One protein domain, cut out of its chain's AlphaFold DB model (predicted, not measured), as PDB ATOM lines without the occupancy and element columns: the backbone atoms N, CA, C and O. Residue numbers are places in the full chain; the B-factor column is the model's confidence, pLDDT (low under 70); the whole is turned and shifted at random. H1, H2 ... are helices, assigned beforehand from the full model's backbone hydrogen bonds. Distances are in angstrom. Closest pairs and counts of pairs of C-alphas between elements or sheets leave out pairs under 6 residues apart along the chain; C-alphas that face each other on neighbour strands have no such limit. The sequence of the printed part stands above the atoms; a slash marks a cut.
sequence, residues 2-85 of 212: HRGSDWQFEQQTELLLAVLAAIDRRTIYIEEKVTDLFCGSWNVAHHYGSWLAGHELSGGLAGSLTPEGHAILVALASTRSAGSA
ATOM      1  N   HIS A   2      11.322  99.593 137.178       43.94
ATOM      2  CA  HIS A   2      12.764  99.821 137.115       43.94
ATOM      3  C   HIS A   2      13.345  98.596 136.393       43.94
ATOM      4  O   HIS A   2      13.184  97.487 136.900       43.94
ATOM      5  N   ARG A   3      13.907  98.749 135.183       51.59
ATOM      6  CA  ARG A   3      14.731  97.674 134.606       51.59
ATOM      7  C   ARG A   3      15.824  97.411 135.640       51.59
ATOM      8  O   ARG A   3      16.488  98.363 136.044       51.59
ATOM      9  N   GLY A   4      15.947  96.175 136.125       53.94
ATOM     10  CA  GLY A   4      17.131  95.791 136.892       53.94
ATOM     11  C   GLY A   4      18.374  96.206 136.108       53.94
ATOM     12  O   GLY A   4      18.315  96.286 134.879       53.94
ATOM     13  N   SER A   5      19.467  96.531 136.798       71.81
ATOM     14  CA  SER A   5      20.737  96.841 136.124       71.81
ATOM     15  C   SER A   5      21.023  95.766 135.073       71.81
ATOM     16  O   SER A   5      20.793  94.599 135.384       71.81
ATOM     17  N   ASP A   6      21.514  96.119 133.884       73.56
ATOM     18  CA  ASP A   6      21.681  95.181 132.756       73.56
ATOM     19  C   ASP A   6      22.379  93.863 133.158       73.56
ATOM     20  O   ASP A   6      21.982  92.786 132.718       73.56
ATOM     21  N   TRP A   7      23.309  93.930 134.118       71.75
ATOM     22  CA  TRP A   7      23.957  92.773 134.747       71.75
ATOM     23  C   TRP A   7      22.985  91.778 135.408       71.75
ATOM     24  O   TRP A   7      23.113  90.573 135.240       71.75
ATOM     25  N   GLN A   8      21.987  92.252 136.157       80.06
ATOM     26  CA  GLN A   8      20.987  91.382 136.788       80.06
ATOM     27  C   GLN A   8      20.160  90.650 135.736       80.06
ATOM     28  O   GLN A   8      19.851  89.478 135.917       80.06
ATOM     29  N   PHE A   9      19.802  91.333 134.647       81.44
ATOM     30  CA  PHE A   9      19.048  90.717 133.563       81.44
ATOM     31  C   PHE A   9      19.869  89.621 132.877       81.44
ATOM     32  O   PHE A   9      19.373  88.507 132.733       81.44
ATOM     33  N   GLU A  10      21.134  89.907 132.563       83.25
ATOM     34  CA  GLU A  10      22.068  88.938 131.982       83.25
ATOM     35  C   GLU A  10      22.209  87.692 132.868       83.25
ATOM     36  O   GLU A  10      22.002  86.573 132.401       83.25
ATOM     37  N   GLN A  11      22.418  87.867 134.176       82.94
ATOM     38  CA  GLN A  11      22.533  86.735 135.101       82.94
ATOM     39  C   GLN A  11      21.257  85.891 135.193       82.94
ATOM     40  O   GLN A  11      21.326  84.669 135.318       82.94
ATOM     41  N   GLN A  12      20.079  86.516 135.120       87.81
ATOM     42  CA  GLN A  12      18.816  85.774 135.109       87.81
ATOM     43  C   GLN A  12      18.626  84.994 133.804       87.81
ATOM     44  O   GLN A  12      18.160  83.854 133.842       87.81
ATOM     45  N   THR A  13      19.006  85.567 132.658       89.56
ATOM     46  CA  THR A  13      18.954  84.859 131.371       89.56
ATOM     47  C   THR A  13      19.958  83.715 131.296       89.56
ATOM     48  O   THR A  13      19.623  82.656 130.771       89.56
ATOM     49  N   GLU A  14      21.143  83.883 131.882       86.69
ATOM     50  CA  GLU A  14      22.171  82.843 131.967       86.69
ATOM     51  C   GLU A  14      21.742  81.696 132.893       86.69
ATOM     52  O   GLU A  14      21.893  80.524 132.545       86.69
ATOM     53  N   LEU A  15      21.107  82.008 134.029       89.31
ATOM     54  CA  LEU A  15      20.510  80.989 134.896       89.31
ATOM     55  C   LEU A  15      19.403  80.213 134.172       89.31
ATOM     56  O   LEU A  15      19.394  78.983 134.213       89.31
ATOM     57  N   LEU A  16      18.484  80.912 133.496       93.06
ATOM     58  CA  LEU A  16      17.409  80.270 132.737       93.06
ATOM     59  C   LEU A  16      17.976  79.344 131.658       93.06
ATOM     60  O   LEU A  16      17.567  78.190 131.559       93.06
ATOM     61  N   LEU A  17      18.951  79.827 130.892       90.75
ATOM     62  CA  LEU A  17      19.635  79.051 129.868       90.75
ATOM     63  C   LEU A  17      20.281  77.784 130.444       90.75
ATOM     64  O   LEU A  17      20.063  76.697 129.909       90.75
ATOM     65  N   ALA A  18      21.018  77.901 131.552       88.56
ATOM     66  CA  ALA A  18      21.652  76.763 132.211       88.56
ATOM     67  C   ALA A  18      20.627  75.730 132.704       88.56
ATOM     68  O   ALA A  18      20.817  74.528 132.525       88.56
ATOM     69  N   VAL A  19      19.510  76.183 133.284       91.12
ATOM     70  CA  VAL A  19      18.439  75.289 133.744       91.12
ATOM     71  C   VAL A  19      17.782  74.570 132.564       91.12
ATOM     72  O   VAL A  19      17.590  73.356 132.624       91.12
ATOM     73  N   LEU A  20      17.464  75.280 131.476       92.00
ATOM     74  CA  LEU A  20      16.859  74.672 130.289       92.00
ATOM     75  C   LEU A  20      17.815  73.675 129.618       92.00
ATOM     76  O   LEU A  20      17.382  72.581 129.267       92.00
ATOM     77  N   ALA A  21      19.106  74.001 129.510       88.44
ATOM     78  CA  ALA A  21      20.122  73.092 128.977       88.44
ATOM     79  C   ALA A  21      20.256  71.819 129.833       88.44
ATOM     80  O   ALA A  21      20.291  70.712 129.295       88.44
ATOM     81  N   ALA A  22      20.242  71.952 131.163       86.69
ATOM     82  CA  ALA A  22      20.279  70.808 132.071       86.69
ATOM     83  C   ALA A  22      19.009  69.936 131.995       86.69
ATOM     84  O   ALA A  22      19.073  68.730 132.221       86.69
ATOM     85  N   ILE A  23      17.841  70.514 131.687       88.38
ATOM     86  CA  ILE A  23      16.603  69.749 131.450       88.38
ATOM     87  C   ILE A  23      16.634  69.054 130.082       88.38
ATOM     88  O   ILE A  23      16.257  67.884 129.989       88.38
ATOM     89  N   ASP A  24      17.094  69.746 129.037       85.69
ATOM     90  CA  ASP A  24      17.252  69.196 127.682       85.69
ATOM     91  C   ASP A  24      18.178  67.971 127.688       85.69
ATOM     92  O   ASP A  24      17.911  66.950 127.048       85.69
ATOM     93  N   ARG A  25      19.215  68.022 128.526       76.19
ATOM     94  CA  ARG A  25      20.114  66.905 128.803       76.19
ATOM     95  C   ARG A  25      19.499  65.935 129.804       76.19
ATOM     96  O   ARG A  25      19.884  65.854 130.967       76.19
ATOM     97  N   ARG A  26      18.572  65.124 129.288       65.56
ATOM     98  CA  ARG A  26      17.785  64.067 129.967       65.56
ATOM     99  C   ARG A  26      18.587  63.011 130.754       65.56
ATOM    100  O   ARG A  26      17.991  62.108 131.329       65.56
ATOM    101  N   THR A  27      19.911  63.107 130.771       72.69
ATOM    102  CA  THR A  27      20.838  62.213 131.478       72.69
ATOM    103  C   THR A  27      21.175  62.698 132.897       72.69
ATOM    104  O   THR A  27      21.749  61.939 133.674       72.69
ATOM    105  N   ILE A  28      20.844  63.947 133.248       77.44
ATOM    106  CA  ILE A  28      21.138  64.532 134.564       77.44
ATOM    107  C   ILE A  28      19.907  64.404 135.477       77.44
ATOM    108  O   ILE A  28      18.817  64.872 135.127       77.44
ATOM    109  N   TYR A  29      20.081  63.798 136.654       83.62
ATOM    110  CA  TYR A  29      19.024  63.628 137.659       83.62
ATOM    111  C   TYR A  29      18.720  64.929 138.415       83.62
ATOM    112  O   TYR A  29      19.515  65.871 138.419       83.62
ATOM    113  N   ILE A  30      17.537  65.013 139.034       85.06
ATOM    114  CA  ILE A  30      17.071  66.250 139.678       85.06
ATOM    115  C   ILE A  30      17.942  66.640 140.876       85.06
ATOM    116  O   ILE A  30      18.240  67.818 141.040       85.06
ATOM    117  N   GLU A  31      18.396  65.678 141.669       85.50
ATOM    118  CA  GLU A  31      19.243  65.887 142.844       85.50
ATOM    119  C   GLU A  31      20.566  66.558 142.461       85.50
ATOM    120  O   GLU A  31      21.036  67.494 143.117       85.50
ATOM    121  N   GLU A  32      21.132  66.134 141.334       86.62
ATOM    122  CA  GLU A  32      22.340  66.730 140.794       86.62
ATOM    123  C   GLU A  32      22.084  68.155 140.286       86.62
ATOM    124  O   GLU A  32      22.838  69.069 140.620       86.62
ATOM    125  N   LYS A  33      20.973  68.386 139.568       86.94
ATOM    126  CA  LYS A  33      20.562  69.738 139.143       86.94
ATOM    127  C   LYS A  33      20.410  70.674 140.341       86.94
ATOM    128  O   LYS A  33      20.856  71.813 140.283       86.94
ATOM    129  N   VAL A  34      19.799  70.209 141.431       87.12
ATOM    130  CA  VAL A  34      19.635  70.988 142.670       87.12
ATOM    131  C   VAL A  34      20.993  71.340 143.268       87.12
ATOM    132  O   VAL A  34      21.225  72.491 143.644       87.12
ATOM    133  N   THR A  35      21.900  70.369 143.325       88.31
ATOM    134  CA  THR A  35      23.249  70.561 143.862       88.31
ATOM    135  C   THR A  35      24.041  71.569 143.030       88.31
ATOM    136  O   THR A  35      24.584  72.525 143.582       88.31
ATOM    137  N   ASP A  36      24.042  71.420 141.705       88.50
ATOM    138  CA  ASP A  36      24.906  72.188 140.806       88.50
ATOM    139  C   ASP A  36      24.339  73.566 140.413       88.50
ATOM    140  O   ASP A  36      25.091  74.529 140.268       88.50
ATOM    141  N   LEU A  37      23.017  73.694 140.234       89.06
ATOM    142  CA  LEU A  37      22.369  74.944 139.791       89.06
ATOM    143  C   LEU A  37      21.847  75.789 140.953       89.06
ATOM    144  O   LEU A  37      21.790  77.012 140.849       89.06
ATOM    145  N   PHE A  38      21.460  75.146 142.055       90.94
ATOM    146  CA  PHE A  38      20.787  75.799 143.179       90.94
ATOM    147  C   PHE A  38      21.561  75.666 144.494       90.94
ATOM    148  O   PHE A  38      20.999  75.921 145.560       90.94
ATOM    149  N   CYS A  39      22.842  75.282 144.434       88.44
ATOM    150  CA  CYS A  39      23.717  75.116 145.600       88.44
ATOM    151  C   CYS A  39      23.103  74.203 146.682       88.44
ATOM    152  O   CYS A  39      23.209  74.480 147.876       88.44
ATOM    153  N   GLY A  40      22.375  73.159 146.271       89.31
ATOM    154  CA  GLY A  40      21.692  72.228 147.177       89.31
ATOM    155  C   GLY A  40      20.349  72.726 147.734       89.31
ATOM    156  O   GLY A  40      19.696  72.013 148.498       89.31
ATOM    157  N   SER A  41      19.893  73.930 147.370       93.25
ATOM    158  CA  SER A  41      18.654  74.507 147.899       93.25
ATOM    159  C   SER A  41      17.406  73.971 147.194       93.25
ATOM    160  O   SER A  41      16.940  74.509 146.186       93.25
ATOM    161  N   TRP A  42      16.798  72.945 147.790       92.12
ATOM    162  CA  TRP A  42      15.545  72.353 147.311       92.12
ATOM    163  C   TRP A  42      14.376  73.332 147.253       92.12
ATOM    164  O   TRP A  42      13.557  73.246 146.345       92.12
ATOM    165  N   ASN A  43      14.279  74.272 148.193       93.81
ATOM    166  CA  ASN A  43      13.180  75.240 148.201       93.81
ATOM    167  C   ASN A  43      13.243  76.167 146.983       93.81
ATOM    168  O   ASN A  43      12.224  76.416 146.340       93.81
ATOM    169  N   VAL A  44      14.447  76.641 146.647       93.44
ATOM    170  CA  VAL A  44      14.657  77.492 145.469       93.44
ATOM    171  C   VAL A  44      14.428  76.680 144.199       93.44
ATOM    172  O   VAL A  44      13.699  77.131 143.319       93.44
ATOM    173  N   ALA A  45      14.973  75.464 144.133       93.31
ATOM    174  CA  ALA A  45      14.802  74.582 142.988       93.31
ATOM    175  C   ALA A  45      13.324  74.240 142.728       93.31
ATOM    176  O   ALA A  45      12.851  74.372 141.602       93.31
ATOM    177  N   HIS A  46      12.560  73.872 143.761       92.50
ATOM    178  CA  HIS A  46      11.125  73.614 143.629       92.50
ATOM    179  C   HIS A  46      10.366  74.847 143.151       92.50
ATOM    180  O   HIS A  46       9.579  74.743 142.212       92.50
ATOM    181  N   HIS A  47      10.625  76.013 143.748       94.94
ATOM    182  CA  HIS A  47       9.980  77.252 143.328       94.94
ATOM    183  C   HIS A  47      10.268  77.565 141.853       94.94
ATOM    184  O   HIS A  47       9.345  77.853 141.092       94.94
ATOM    185  N   TYR A  48      11.527  77.431 141.431       95.50
ATOM    186  CA  TYR A  48      11.936  77.645 140.043       95.50
ATOM    187  C   TYR A  48      11.292  76.623 139.095       95.50
ATOM    188  O   TYR A  48      10.794  76.982 138.032       95.50
ATOM    189  N   GLY A  49      11.231  75.351 139.494       94.19
ATOM    190  CA  GLY A  49      10.550  74.300 138.740       94.19
ATOM    191  C   GLY A  49       9.054  74.564 138.568       94.19
ATOM    192  O   GLY A  49       8.531  74.410 137.467       94.19
ATOM    193  N   SER A  50       8.364  75.012 139.620       95.38
ATOM    194  CA  SER A  50       6.959  75.424 139.533       95.38
ATOM    195  C   SER A  50       6.772  76.653 138.647       95.38
ATOM    196  O   SER A  50       5.793  76.717 137.909       95.38
ATOM    197  N   TRP A  51       7.708  77.603 138.680       96.25
ATOM    198  CA  TRP A  51       7.696  78.766 137.795       96.25
ATOM    199  C   TRP A  51       7.836  78.362 136.319       96.25
ATOM    200  O   TRP A  51       7.031  78.791 135.496       96.25
ATOM    201  N   LEU A  52       8.771  77.461 135.990       96.50
ATOM    202  CA  LEU A  52       8.918  76.909 134.634       96.50
ATOM    203  C   LEU A  52       7.651  76.192 134.158       96.50
ATOM    204  O   LEU A  52       7.230  76.383 133.018       96.50
ATOM    205  N   ALA A  53       7.040  75.391 135.036       95.62
ATOM    206  CA  ALA A  53       5.803  74.679 134.734       95.62
ATOM    207  C   ALA A  53       4.618  75.633 134.533       95.62
ATOM    208  O   ALA A  53       3.843  75.456 133.599       95.62
ATOM    209  N   GLY A  54       4.503  76.673 135.362       95.88
ATOM    210  CA  GLY A  54       3.461  77.695 135.234       95.88
ATOM    211  C   GLY A  54       3.576  78.539 133.962       95.88
ATOM    212  O   GLY A  54       2.569  79.059 133.490       95.88
ATOM    213  N   HIS A  55       4.779  78.651 133.394       95.62
ATOM    214  CA  HIS A  55       5.031  79.284 132.097       95.62
ATOM    215  C   HIS A  55       5.061  78.299 130.922       95.62
ATOM    216  O   HIS A  55       5.429  78.697 129.821       95.62
ATOM    217  N   GLU A  56       4.696  77.034 131.149       95.25
ATOM    218  CA  GLU A  56       4.654  75.987 130.121       95.25
ATOM    219  C   GLU A  56       5.993  75.811 129.384       95.25
ATOM    220  O   GLU A  56       6.027  75.475 128.205       95.25
ATOM    221  N   LEU A  57       7.119  76.024 130.072       95.25
ATOM    222  CA  LEU A  57       8.461  75.842 129.501       95.25
ATOM    223  C   LEU A  57       8.982  74.417 129.703       95.25
ATOM    224  O   LEU A  57       9.769  73.898 128.909       95.25
ATOM    225  N   SER A  58       8.551  73.768 130.780       94.88
ATOM    226  CA  SER A  58       8.868  72.373 131.068       94.88
ATOM    227  C   SER A  58       7.836  71.757 132.008       94.88
ATOM    228  O   SER A  58       7.077  72.462 132.667       94.88
ATOM    229  N   GLY A  59       7.857  70.433 132.162       91.56
ATOM    230  CA  GLY A  59       7.132  69.737 133.238       91.56
ATOM    231  C   GLY A  59       7.756  69.913 134.635       91.56
ATOM    232  O   GLY A  59       7.714  68.985 135.439       91.56
ATOM    233  N   GLY A  60       8.412  71.046 134.910       90.50
ATOM    234  CA  GLY A  60       9.266  71.270 136.082       90.50
ATOM    235  C   GLY A  60      10.722  70.828 135.872       90.50
ATOM    236  O   GLY A  60      11.140  70.539 134.751       90.50
ATOM    237  N   LEU A  61      11.516  70.773 136.951       88.06
ATOM    238  CA  LEU A  61      12.954  70.433 136.888       88.06
ATOM    239  C   LEU A  61      13.243  68.958 136.548       88.06
ATOM    240  O   LEU A  61      14.281  68.647 135.959       88.06
ATOM    241  N   ALA A  62      12.335  68.054 136.925       86.44
ATOM    242  CA  ALA A  62      12.404  66.627 136.592       86.44
ATOM    243  C   ALA A  62      11.649  66.276 135.294       86.44
ATOM    244  O   ALA A  62      11.689  65.130 134.852       86.44
ATOM    245  N   GLY A  63      10.932  67.236 134.705       87.25
ATOM    246  CA  GLY A  63      10.149  67.028 133.491       87.25
ATOM    247  C   GLY A  63      10.978  67.138 132.212       87.25
ATOM    248  O   GLY A  63      12.190  67.324 132.241       87.25
ATOM    249  N   SER A  64      10.298  67.052 131.068       89.88
ATOM    250  CA  SER A  64      10.874  67.413 129.765       89.88
ATOM    251  C   SER A  64      10.590  68.876 129.431       89.88
ATOM    252  O   SER A  64       9.608  69.437 129.925       89.88
ATOM    253  N   LEU A  65      11.417  69.473 128.569       92.38
ATOM    254  CA  LEU A  65      11.089  70.747 127.926       92.38
ATOM    255  C   LEU A  65       9.860  70.598 127.022       92.38
ATOM    256  O   LEU A  65       9.679  69.568 126.368       92.38
ATOM    257  N   THR A  66       9.042  71.645 126.973       95.19
ATOM    258  CA  THR A  66       7.996  71.820 125.957       95.19
ATOM    259  C   THR A  66       8.612  72.332 124.644       95.19
ATOM    260  O   THR A  66       9.777  72.750 124.638       95.19
ATOM    261  N   PRO A  67       7.877  72.325 123.515       94.31
ATOM    262  CA  PRO A  67       8.336  72.971 122.282       94.31
ATOM    263  C   PRO A  67       8.716  74.445 122.486       94.31
ATOM    264  O   PRO A  67       9.748  74.894 121.989       94.31
ATOM    265  N   GLU A  68       7.926  75.179 123.268       94.44
ATOM    266  CA  GLU A  68       8.156  76.576 123.630       94.44
ATOM    267  C   GLU A  68       9.423  76.727 124.479       94.44
ATOM    268  O   GLU A  68      10.265  77.579 124.192       94.44
ATOM    269  N   GLY A  69       9.615  75.859 125.477       94.50
ATOM    270  CA  GLY A  69      10.836  75.825 126.281       94.50
ATOM    271  C   GLY A  69      12.085  75.554 125.444       94.50
ATOM    272  O   GLY A  69      13.112  76.206 125.637       94.50
ATOM    273  N   HIS A  70      11.993  74.653 124.464       92.31
ATOM    274  CA  HIS A  70      13.088  74.386 123.532       92.31
ATOM    275  C   HIS A  70      13.356  75.580 122.599       92.31
ATOM    276  O   HIS A  70      14.511  75.933 122.362       92.31
ATOM    277  N   ALA A  71      12.314  76.261 122.118       92.50
ATOM    278  CA  ALA A  71      12.472  77.480 121.324       92.50
ATOM    279  C   ALA A  71      13.171  78.592 122.122       92.50
ATOM    280  O   ALA A  71      14.060  79.259 121.593       92.50
ATOM    281  N   ILE A  72      12.826  78.757 123.404       93.88
ATOM    282  CA  ILE A  72      13.493  79.709 124.301       93.88
ATOM    283  C   ILE A  72      14.943  79.304 124.559       93.88
ATOM    284  O   ILE A  72      15.815  80.167 124.494       93.88
ATOM    285  N   LEU A  73      15.226  78.019 124.794       92.44
ATOM    286  CA  LEU A  73      16.595  77.512 124.931       92.44
ATOM    287  C   LEU A  73      17.452  77.911 123.720       92.44
ATOM    288  O   LEU A  73      18.524  78.494 123.883       92.44
ATOM    289  N   VAL A  74      16.961  77.646 122.506       90.62
ATOM    290  CA  VAL A  74      17.662  77.989 121.258       90.62
ATOM    291  C   VAL A  74      17.803  79.502 121.091       90.62
ATOM    292  O   VAL A  74      18.873  79.977 120.704       90.62
ATOM    293  N   ALA A  75      16.753  80.269 121.393       91.19
ATOM    294  CA  ALA A  75      16.784  81.723 121.309       91.19
ATOM    295  C   ALA A  75      17.831  82.318 122.259       91.19
ATOM    296  O   ALA A  75      18.673  83.088 121.809       91.19
ATOM    297  N   LEU A  76      17.829  81.912 123.533       90.69
ATOM    298  CA  LEU A  76      18.800  82.362 124.534       90.69
ATOM    299  C   LEU A  76      20.225  81.976 124.142       90.69
ATOM    300  O   LEU A  76      21.115  82.817 124.185       90.69
ATOM    301  N   ALA A  77      20.439  80.732 123.700       86.88
ATOM    302  CA  ALA A  77      21.750  80.281 123.243       86.88
ATOM    303  C   ALA A  77      22.268  81.099 122.044       86.88
ATOM    304  O   ALA A  77      23.470  81.323 121.928       86.88
ATOM    305  N   SER A  78      21.366  81.572 121.179       84.56
ATOM    306  CA  SER A  78      21.702  82.366 119.990       84.56
ATOM    307  C   SER A  78      21.931  83.852 120.281       84.56
ATOM    308  O   SER A  78      22.567  84.531 119.479       84.56
ATOM    309  N   THR A  79      21.403  84.374 121.392       84.69
ATOM    310  CA  THR A  79      21.493  85.796 121.770       84.69
ATOM    311  C   THR A  79      22.475  86.076 122.905       84.69
ATOM    312  O   THR A  79      22.568  87.224 123.346       84.69
ATOM    313  N   ARG A  80      23.226  85.066 123.366       82.75
ATOM    314  CA  ARG A  80      24.299  85.260 124.353       82.75
ATOM    315  C   ARG A  80      25.325  86.281 123.862       82.75
ATOM    316  O   ARG A  80      25.552  86.441 122.659       82.75
ATOM    317  N   SER A  81      25.978  86.951 124.808       75.25
ATOM    318  CA  SER A  81      27.054  87.887 124.498       75.25
ATOM    319  C   SER A  81      28.211  87.169 123.785       75.25
ATOM    320  O   SER A  81      28.467  85.986 124.004       75.25
ATOM    321  N   ALA A  82      28.938  87.887 122.924       65.38
ATOM    322  CA  ALA A  82      30.028  87.309 122.130       65.38
ATOM    323  C   ALA A  82      31.200  86.760 122.975       65.38
ATOM    324  O   ALA A  82      32.040  86.038 122.444       65.38
ATOM    325  N   GLY A  83      31.273  87.127 124.260       65.31
ATOM    326  CA  GLY A  83      32.265  86.619 125.211       65.31
ATOM    327  C   GLY A  83      31.822  85.368 125.972       65.31
ATOM    328  O   GLY A  83      32.658  84.740 126.615       65.31
ATOM    329  N   SER A  84      30.542  84.992 125.909       71.31
ATOM    330  CA  SER A  84      30.023  83.811 126.596       71.31
ATOM    331  C   SER A  84      30.368  82.526 125.844       71.31
ATOM    332  O   SER A  84      30.319  82.466 124.612       71.31
ATOM    333  N   ALA A  85      30.666  81.457 126.585       69.00
ATOM    334  CA  ALA A  85      30.961  80.159 125.990       69.00
ATOM    335  C   ALA A  85      29.776  79.630 125.145       69.00
ATOM    336  O   ALA A  85      28.616  79.871 125.472       69.00
TER     337      ALA A  85
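AT A GLANCE: This is residues 2 to 85 of the 212 residues of an uncharacterized protein of Dinoroseobacter sp (UniProt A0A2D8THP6). A long helix, H1, has the short helix H2 folded back beside its later part as a helical hairpin, while H4 crosses H1 obliquely on a different side. H3 packs across H2 near one end of H3 and lies near H1, and a long loop, residues 55 to 66, leads from H3 to H4; residues 2 to 9, of which 6 to 9 belong to H1, stick out. The printed part has 84 residues with four named helices, in the order H1, H2, H3, H4, and no named strand: all helix. It is compact, with a radius of gyration of the C-alphas of 12.8 A, and spans 30 by 26 by 25 A.

HOW THE PARTS SIT: H1, residues 6 to 24, and H2, residues 30 to 38, form a helical hairpin. They touch, with H1 using residues 15 to 22 alone; the closest C-alphas, those of Ala 22 and Lys 33, are 7.2 A apart. Their lines stand at a shallow tilt of 15 degrees, opposite ways. H3, residues 42 to 54, touches H2 with residues 42 to 45 alone, the closest C-alphas being those of Val 34 and Ala 45, 6.0 A apart. H2 and H3 are about perpendicular, at 81 degrees. H1 and H3 are near each other, with 7 pairs of C-alphas within 10 A and no pair within 8 A. H4, residues 67 to 79, touches H1, and the closest C-alphas, those of Leu 17 and Leu 73, are 6.0 A apart. H1 and H4 stand at a steep tilt of 49 degrees, opposite ways. H4 is apart from H2 and from H3. In H1, H2, H3 and H4 every O i to N i+4 pair is within hydrogen-bond range.

IN THESE COORDINATES: H1 begins at C-alpha 6, at (21.681, 95.181, 132.756), and measures 26.8 A from first to last C-alpha. H2 measures 10.8 A from C-alpha 30 to C-alpha 38. H3 measures 17.9 A from C-alpha 42, at (15.545, 72.353, 147.311), to C-alpha 54. H4 measures 18.4 A and ends at C-alpha 79, at (21.493, 85.796, 121.770).

THE WHOLE: The two C-alphas farthest apart in the domain, those of His 2 and Thr 27, are 38.9 A apart. The printed part has no cut. The links from H1 to H2 and from H2 to H3 are tight, and the link from H3 to H4, 12 residues, is long. Mean pLDDT of the printed part is 86.1; residues 2 to 4, 26, 82 to 83 and 85 are under 70.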